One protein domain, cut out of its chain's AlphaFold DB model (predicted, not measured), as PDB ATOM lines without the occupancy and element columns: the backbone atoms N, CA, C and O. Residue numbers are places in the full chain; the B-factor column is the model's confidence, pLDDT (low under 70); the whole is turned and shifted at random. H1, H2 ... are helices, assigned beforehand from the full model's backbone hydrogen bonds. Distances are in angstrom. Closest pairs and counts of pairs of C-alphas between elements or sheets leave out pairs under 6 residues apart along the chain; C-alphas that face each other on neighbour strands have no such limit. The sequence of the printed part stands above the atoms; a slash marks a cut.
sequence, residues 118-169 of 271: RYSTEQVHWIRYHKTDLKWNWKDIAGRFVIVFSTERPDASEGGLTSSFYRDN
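Overview. This is residues 118 to 169 of the 271 residues of an uncharacterized protein of Mollisia scopiformis (UniProt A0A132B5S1). Three short helices pack into a small, compact body: H1 and H2 form a helical hairpin, folding back on each other in a rather splayed way, and H3 crosses both, its first residue near H2 and its later part near H1. The three helix centres make a triangle, and each helix touches the other two. The printed part has 52 residues with three named helices, in the order H1, H2, H3, and no named strand; the class is all helix. The whole is compact, with a radius of gyration of the C-alphas of 9.7 A, and rounded, with spans of 25 by 20 by 18 A.

Along the chain. Begin with the longest helix, H1, residues 121 to 132. Find C-alpha 121 at (-55.413, -38.849, 3.040); from there the helix runs 16.2 A to C-alpha 132 at (-39.584, -35.259, 2.391), with x rising along the way. H2, residues 138 to 148, measures 15.1 A from first to last C-alpha. H3, residues 158 to 167, measures 14.3 A and ends with C-alpha 167 at (-50.812, -29.116, 9.363).

Arrangement. Start from H1 and look at its residues 127 to 131, which alone touch H2; the closest C-alphas, those of His 130 and Ile 141, are 6.8 A apart. These two helices run opposite ways at a steep tilt of 36 degrees, only just past shallow, and they form a helical hairpin. Next look at residues 124 to 128 of H1, which alone touch H3; the closest C-alphas are those of Arg 128 and Phe 165, 6.5 A apart. H1 and H3 are about perpendicular, at 82 degrees. H2 and H3 touch as well, and their closest C-alphas, those of Ala 142 and Glu 158, are 5.4 A apart. Their lines stand at 83 degrees, about perpendicular. The helix packing is mostly crossed: of these three touching pairs, 0 are at a shallow tilt. In the backbones of H1 and H3 every O i to N i+4 pair is within hydrogen-bond range, and in H2 6 of 7 are.

Size, cuts and confidence. The two C-alphas farthest apart are those of Thr 151 and Asn 169, at 26.4 A, while the first and last printed C-alphas, those of Arg 118 and Asn 169, are 15.5 A apart. The printed part has no cut. Five residues make a tight link from H1 to H2, and nine residues make a short link from H2 to H3; no link is long. The mean pLDDT of the printed part is 94.6, and no printed residue is under 70.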
ATOM      1  N   ARG A 118     -60.860 -30.155   2.383       89.25
ATOM      2  CA  ARG A 118     -59.710 -30.818   2.972       89.25
ATOM      3  C   ARG A 118     -59.092 -31.768   1.948       89.25
ATOM      4  O   ARG A 118     -59.807 -32.507   1.282       89.25
ATOM      5  N   TYR A 119     -57.765 -31.768   1.851       93.81
ATOM      6  CA  TYR A 119     -57.056 -32.771   1.060       93.81
ATOM      7  C   TYR A 119     -57.358 -34.178   1.581       93.81
ATOM      8  O   TYR A 119     -57.416 -34.401   2.798       93.81
ATOM      9  N   SER A 120     -57.529 -35.122   0.660       94.00
ATOM     10  CA  SER A 120     -57.698 -36.532   0.995       94.00
ATOM     11  C   SER A 120     -56.434 -37.084   1.667       94.00
ATOM     12  O   SER A 120     -55.339 -36.530   1.541       94.00
ATOM     13  N   THR A 121     -56.562 -38.200   2.385       94.75
ATOM     14  CA  THR A 121     -55.413 -38.849   3.040       94.75
ATOM     15  C   THR A 121     -54.307 -39.188   2.037       94.75
ATOM     16  O   THR A 121     -53.133 -38.958   2.312       94.75
ATOM     17  N   GLU A 122     -54.673 -39.672   0.849       96.38
ATOM     18  CA  GLU A 122     -53.706 -39.962  -0.212       96.38
ATOM     19  C   GLU A 122     -53.022 -38.702  -0.741       96.38
ATOM     20  O   GLU A 122     -51.804 -38.699  -0.898       96.38
ATOM     21  N   GLN A 123     -53.764 -37.613  -0.937       97.19
ATOM     22  CA  GLN A 123     -53.189 -36.337  -1.356       97.19
ATOM     23  C   GLN A 123     -52.172 -35.816  -0.326       97.19
ATOM     24  O   GLN A 123     -51.072 -35.403  -0.695       97.19
ATOM     25  N   VAL A 124     -52.480 -35.898   0.975       97.00
ATOM     26  CA  VAL A 124     -51.544 -35.516   2.052       97.00
ATOM     27  C   VAL A 124     -50.292 -36.400   2.045       97.00
ATOM     28  O   VAL A 124     -49.171 -35.893   2.150       97.00
ATOM     29  N   HIS A 125     -50.460 -37.712   1.869       97.81
ATOM     30  CA  HIS A 125     -49.355 -38.662   1.743       97.81
ATOM     31  C   HIS A 125     -48.460 -38.360   0.542       97.81
ATOM     32  O   HIS A 125     -47.234 -38.322   0.682       97.81
ATOM     33  N   TRP A 126     -49.067 -38.083  -0.611       98.31
ATOM     34  CA  TRP A 126     -48.362 -37.718  -1.832       98.31
ATOM     35  C   TRP A 126     -47.524 -36.454  -1.617       98.31
ATOM     36  O   TRP A 126     -46.333 -36.449  -1.937       98.31
ATOM     37  N   ILE A 127     -48.099 -35.414  -0.998       97.94
ATOM     38  CA  ILE A 127     -47.387 -34.165  -0.680       97.94
ATOM     39  C   ILE A 127     -46.177 -34.450   0.217       97.94
ATOM     40  O   ILE A 127     -45.066 -34.006  -0.087       97.94
ATOM     41  N   ARG A 128     -46.359 -35.208   1.312       97.88
ATOM     42  CA  ARG A 128     -45.257 -35.517   2.237       97.88
ATOM     43  C   ARG A 128     -44.156 -36.318   1.554       97.88
ATOM     44  O   ARG A 128     -42.991 -35.975   1.737       97.88
ATOM     45  N   TYR A 129     -44.492 -37.343   0.776       98.56
ATOM     46  CA  TYR A 129     -43.499 -38.180   0.101       98.56
ATOM     47  C   TYR A 129     -42.617 -37.375  -0.852       98.56
ATOM     48  O   TYR A 129     -41.389 -37.388  -0.741       98.56
ATOM     49  N   HIS A 130     -43.239 -36.594  -1.734       98.38
ATOM     50  CA  HIS A 130     -42.499 -35.793  -2.706       98.38
ATOM     51  C   HIS A 130     -41.679 -34.694  -2.026       98.38
ATOM     52  O   HIS A 130     -40.559 -34.401  -2.449       98.38
ATOM     53  N   LYS A 131     -42.183 -34.127  -0.921       97.50
ATOM     54  CA  LYS A 131     -41.446 -33.107  -0.177       97.50
ATOM     55  C   LYS A 131     -40.291 -33.665   0.651       97.50
ATOM     56  O   LYS A 131     -39.226 -33.049   0.705       97.50
ATOM     57  N   THR A 132     -40.504 -34.778   1.348       96.31
ATOM     58  CA  THR A 132     -39.584 -35.259   2.391       96.31
ATOM     59  C   THR A 132     -38.661 -36.367   1.921       96.31
ATOM     60  O   THR A 132     -37.480 -36.296   2.251       96.31
ATOM     61  N   ASP A 133     -39.141 -37.330   1.141       97.88
ATOM     62  CA  ASP A 133     -38.334 -38.454   0.659       97.88
ATOM     63  C   ASP A 133     -37.675 -38.115  -0.686       97.88
ATOM     64  O   ASP A 133     -36.488 -38.367  -0.860       97.88
ATOM     65  N   LEU A 134     -38.398 -37.459  -1.607       97.62
ATOM     66  CA  LEU A 134     -37.851 -37.055  -2.918       97.62
ATOM     67  C   LEU A 134     -37.241 -35.645  -2.953       97.62
ATOM     68  O   LEU A 134     -36.610 -35.278  -3.941       97.62
ATOM     69  N   LYS A 135     -37.406 -34.857  -1.882       97.12
ATOM     70  CA  LYS A 135     -36.819 -33.511  -1.719       97.12
ATOM     71  C   LYS A 135     -37.177 -32.507  -2.821       97.12
ATOM     72  O   LYS A 135     -36.412 -31.582  -3.085       97.12
ATOM     73  N   TRP A 136     -38.352 -32.630  -3.432       97.62
ATOM     74  CA  TRP A 136     -38.783 -31.678  -4.454       97.62
ATOM     75  C   TRP A 136     -39.040 -30.279  -3.871       97.62
ATOM     76  O   TRP A 136     -39.374 -30.092  -2.686       97.62
ATOM     77  N   ASN A 137     -38.871 -29.264  -4.719       97.12
ATOM     78  CA  ASN A 137     -39.276 -27.903  -4.386       97.12
ATOM     79  C   ASN A 137     -40.805 -27.757  -4.523       97.12
ATOM     80  O   ASN A 137     -41.482 -28.587  -5.126       97.12
ATOM     81  N   TRP A 138     -41.365 -26.708  -3.921       96.56
ATOM     82  CA  TRP A 138     -42.817 -26.542  -3.867       96.56
ATOM     83  C   TRP A 138     -43.462 -26.254  -5.224       96.56
ATOM     84  O   TRP A 138     -44.599 -26.671  -5.438       96.56
ATOM     85  N   LYS A 139     -42.733 -25.620  -6.150       95.62
ATOM     86  CA  LYS A 139     -43.216 -25.353  -7.509       95.62
ATOM     87  C   LYS A 139     -43.411 -26.655  -8.287       95.62
ATOM     88  O   LYS A 139     -44.473 -26.853  -8.871       95.62
ATOM     89  N   ASP A 140     -42.445 -27.571  -8.212       96.94
ATOM     90  CA  ASP A 140     -42.524 -28.883  -8.867       96.94
ATOM     91  C   ASP A 140     -43.636 -29.750  -8.275       96.94
ATOM     92  O   ASP A 140     -44.383 -30.403  -9.006       96.94
ATOM     93  N   ILE A 141     -43.769 -29.728  -6.944       97.56
ATOM     94  CA  ILE A 141     -44.848 -30.422  -6.234       97.56
ATOM     95  C   ILE A 141     -46.198 -29.884  -6.712       97.56
ATOM     96  O   ILE A 141     -47.043 -30.683  -7.097       97.56
ATOM     97  N   ALA A 142     -46.398 -28.564  -6.743       95.94
ATOM     98  CA  ALA A 142     -47.659 -27.963  -7.175       95.94
ATOM     99  C   ALA A 142     -47.993 -28.283  -8.639       95.94
ATOM    100  O   ALA A 142     -49.106 -28.723  -8.925       95.94
ATOM    101  N   GLY A 143     -47.025 -28.136  -9.549       94.94
ATOM    102  CA  GLY A 143     -47.225 -28.424 -10.970       94.94
ATOM    103  C   GLY A 143     -47.613 -29.881 -11.231       94.94
ATOM    104  O   GLY A 143     -48.524 -30.151 -12.008       94.94
ATOM    105  N   ARG A 144     -46.974 -30.832 -10.541       97.06
ATOM    106  CA  ARG A 144     -47.281 -32.263 -10.696       97.06
ATOM    107  C   ARG A 144     -48.537 -32.689  -9.944       97.06
ATOM    108  O   ARG A 144     -49.243 -33.568 -10.425       97.06
ATOM    109  N   PHE A 145     -48.846 -32.063  -8.810       97.06
ATOM    110  CA  PHE A 145     -50.040 -32.378  -8.028       97.06
ATOM    111  C   PHE A 145     -51.317 -32.147  -8.842       97.06
ATOM    112  O   PHE A 145     -52.181 -33.017  -8.872       97.06
ATOM    113  N   VAL A 146     -51.401 -31.019  -9.556       94.62
ATOM    114  CA  VAL A 146     -52.554 -30.690 -10.413       94.62
ATOM    115  C   VAL A 146     -52.703 -31.678 -11.573       94.62
ATOM    116  O   VAL A 146     -53.814 -31.911 -12.021       94.62
ATOM    117  N   ILE A 147     -51.614 -32.294 -12.044       94.62
ATOM    118  CA  ILE A 147     -51.671 -33.328 -13.089       94.62
ATOM    119  C   ILE A 147     -52.160 -34.658 -12.507       94.62
ATOM    120  O   ILE A 147     -53.015 -35.310 -13.097       94.62
ATOM    121  N   VAL A 148     -51.624 -35.068 -11.352       95.31
ATOM    122  CA  VAL A 148     -51.946 -36.362 -10.725       95.31
ATOM    123  C   VAL A 148     -53.372 -36.385 -10.172       95.31
ATOM    124  O   VAL A 148     -54.069 -37.381 -10.324       95.31
ATOM    125  N   PHE A 149     -53.815 -35.288  -9.559       95.06
ATOM    126  CA  PHE A 149     -55.134 -35.158  -8.938       95.06
ATOM    127  C   PHE A 149     -56.027 -34.172  -9.703       95.06
ATOM    128  O   PHE A 149     -56.838 -33.478  -9.093       95.06
ATOM    129  N   SER A 150     -55.892 -34.092 -11.032       91.25
ATOM    130  CA  SER A 150     -56.581 -33.092 -11.868       91.25
ATOM    131  C   SER A 150     -58.098 -33.095 -11.707       91.25
ATOM    132  O   SER A 150     -58.726 -32.042 -11.747       91.25
ATOM    133  N   THR A 151     -58.685 -34.278 -11.521       90.06
ATOM    134  CA  THR A 151     -60.134 -34.457 -11.369       90.06
ATOM    135  C   THR A 151     -60.627 -34.003  -9.998       90.06
ATOM    136  O   THR A 151     -61.733 -33.489  -9.882       90.06
ATOM    137  N   GLU A 152     -59.814 -34.188  -8.959       88.94
ATOM    138  CA  GLU A 152     -60.205 -33.934  -7.570       88.94
ATOM    139  C   GLU A 152     -59.825 -32.527  -7.107       88.94
ATOM    140  O   GLU A 152     -60.543 -31.926  -6.317       88.94
ATOM    141  N   ARG A 153     -58.667 -32.016  -7.546       88.00
ATOM    142  CA  ARG A 153     -58.041 -30.782  -7.046       88.00
ATOM    143  C   ARG A 153     -57.356 -29.980  -8.162       88.00
ATOM    144  O   ARG A 153     -56.148 -29.730  -8.087       88.00
ATOM    145  N   PRO A 154     -58.103 -29.521  -9.183       86.56
ATOM    146  CA  PRO A 154     -57.554 -28.645 -10.223       86.56
ATOM    147  C   PRO A 154     -57.147 -27.263  -9.681       86.56
ATOM    148  O   PRO A 154     -56.386 -26.538 -10.317       86.56
ATOM    149  N   ASP A 155     -57.650 -26.893  -8.502       87.81
ATOM    150  CA  ASP A 155     -57.422 -25.619  -7.823       87.81
ATOM    151  C   ASP A 155     -56.184 -25.617  -6.905       87.81
ATOM    152  O   ASP A 155     -55.885 -24.603  -6.263       87.81
ATOM    153  N   ALA A 156     -55.465 -26.743  -6.810       90.06
ATOM    154  CA  ALA A 156     -54.328 -26.875  -5.913       90.06
ATOM    155  C   ALA A 156     -53.264 -25.807  -6.202       90.06
ATOM    156  O   ALA A 156     -52.789 -25.626  -7.323       90.06
ATOM    157  N   SER A 157     -52.863 -25.096  -5.151       91.25
ATOM    158  CA  SER A 157     -51.848 -24.048  -5.215       91.25
ATOM    159  C   SER A 157     -50.690 -24.365  -4.283       91.25
ATOM    160  O   SER A 157     -50.858 -25.052  -3.276       91.25
ATOM    161  N   GLU A 158     -49.519 -23.796  -4.567       94.31
ATOM    162  CA  GLU A 158     -48.348 -23.896  -3.690       94.31
ATOM    163  C   GLU A 158     -48.683 -23.525  -2.228       94.31
ATOM    164  O   GLU A 158     -48.329 -24.256  -1.302       94.31
ATOM    165  N   GLY A 159     -49.443 -22.447  -2.009       93.69
ATOM    166  CA  GLY A 159     -49.893 -22.031  -0.673       93.69
ATOM    167  C   GLY A 159     -50.811 -23.053   0.013       93.69
ATOM    168  O   GLY A 159     -50.682 -23.316   1.208       93.69
ATOM    169  N   GLY A 160     -51.712 -23.683  -0.744       93.19
ATOM    170  CA  GLY A 160     -52.591 -24.730  -0.222       93.19
ATOM    171  C   GLY A 160     -51.827 -25.995   0.181       93.19
ATOM    172  O   GLY A 160     -52.042 -26.529   1.270       93.19
ATOM    173  N   LEU A 161     -50.902 -26.447  -0.669       95.75
ATOM    174  CA  LEU A 161     -50.110 -27.659  -0.435       95.75
ATOM    175  C   LEU A 161     -49.115 -27.475   0.717       95.75
ATOM    176  O   LEU A 161     -48.996 -28.351   1.575       95.75
ATOM    177  N   THR A 162     -48.449 -26.318   0.784       95.19
ATOM    178  CA  THR A 162     -47.553 -25.968   1.900       95.19
ATOM    179  C   THR A 162     -48.310 -25.930   3.226       95.19
ATOM    180  O   THR A 162     -47.879 -26.553   4.194       95.19
ATOM    181  N   SER A 163     -49.472 -25.270   3.270       93.19
ATOM    182  CA  SER A 163     -50.335 -25.230   4.457       93.19
ATOM    183  C   SER A 163     -50.773 -26.632   4.894       93.19
ATOM    184  O   SER A 163     -50.676 -26.971   6.075       93.19
ATOM    185  N   SER A 164     -51.180 -27.486   3.947       94.38
ATOM    186  CA  SER A 164     -51.536 -28.880   4.238       94.38
ATOM    187  C   SER A 164     -50.361 -29.673   4.813       94.38
ATOM    188  O   SER A 164     -50.536 -30.413   5.779       94.38
ATOM    189  N   PHE A 165     -49.160 -29.501   4.256       95.06
ATOM    190  CA  PHE A 165     -47.950 -30.160   4.742       95.06
ATOM    191  C   PHE A 165     -47.604 -29.760   6.181       95.06
ATOM    192  O   PHE A 165     -47.291 -30.627   6.994       95.06
ATOM    193  N   TYR A 166     -47.697 -28.471   6.513       91.69
ATOM    194  CA  TYR A 166     -47.428 -28.005   7.875       91.69
ATOM    195  C   TYR A 166     -48.486 -28.474   8.875       91.69
ATOM    196  O   TYR A 166     -48.128 -28.867   9.976       91.69
ATOM    197  N   ARG A 167     -49.768 -28.531   8.497       91.25
ATOM    198  CA  ARG A 167     -50.812 -29.116   9.363       91.25
ATOM    199  C   ARG A 167     -50.590 -30.606   9.622       91.25
ATOM    200  O   ARG A 167     -50.926 -31.101  10.689       91.25
ATOM    201  N   ASP A 168     -50.008 -31.327   8.666       92.00
ATOM    202  CA  ASP A 168     -49.635 -32.732   8.855       92.00
ATOM    203  C   ASP A 168     -48.390 -32.905   9.753       92.00
ATOM    204  O   ASP A 168     -48.055 -34.025  10.134       92.00
ATOM    205  N   ASN A 169     -47.687 -31.831  10.133       91.81
ATOM    206  CA  ASN A 169     -46.618 -31.908  11.136       91.81
ATOM    207  C   ASN A 169     -47.145 -31.994  12.576       91.81
ATOM    208  O   ASN A 169     -46.360 -32.326  13.461       91.81
TER     209      ASN A 169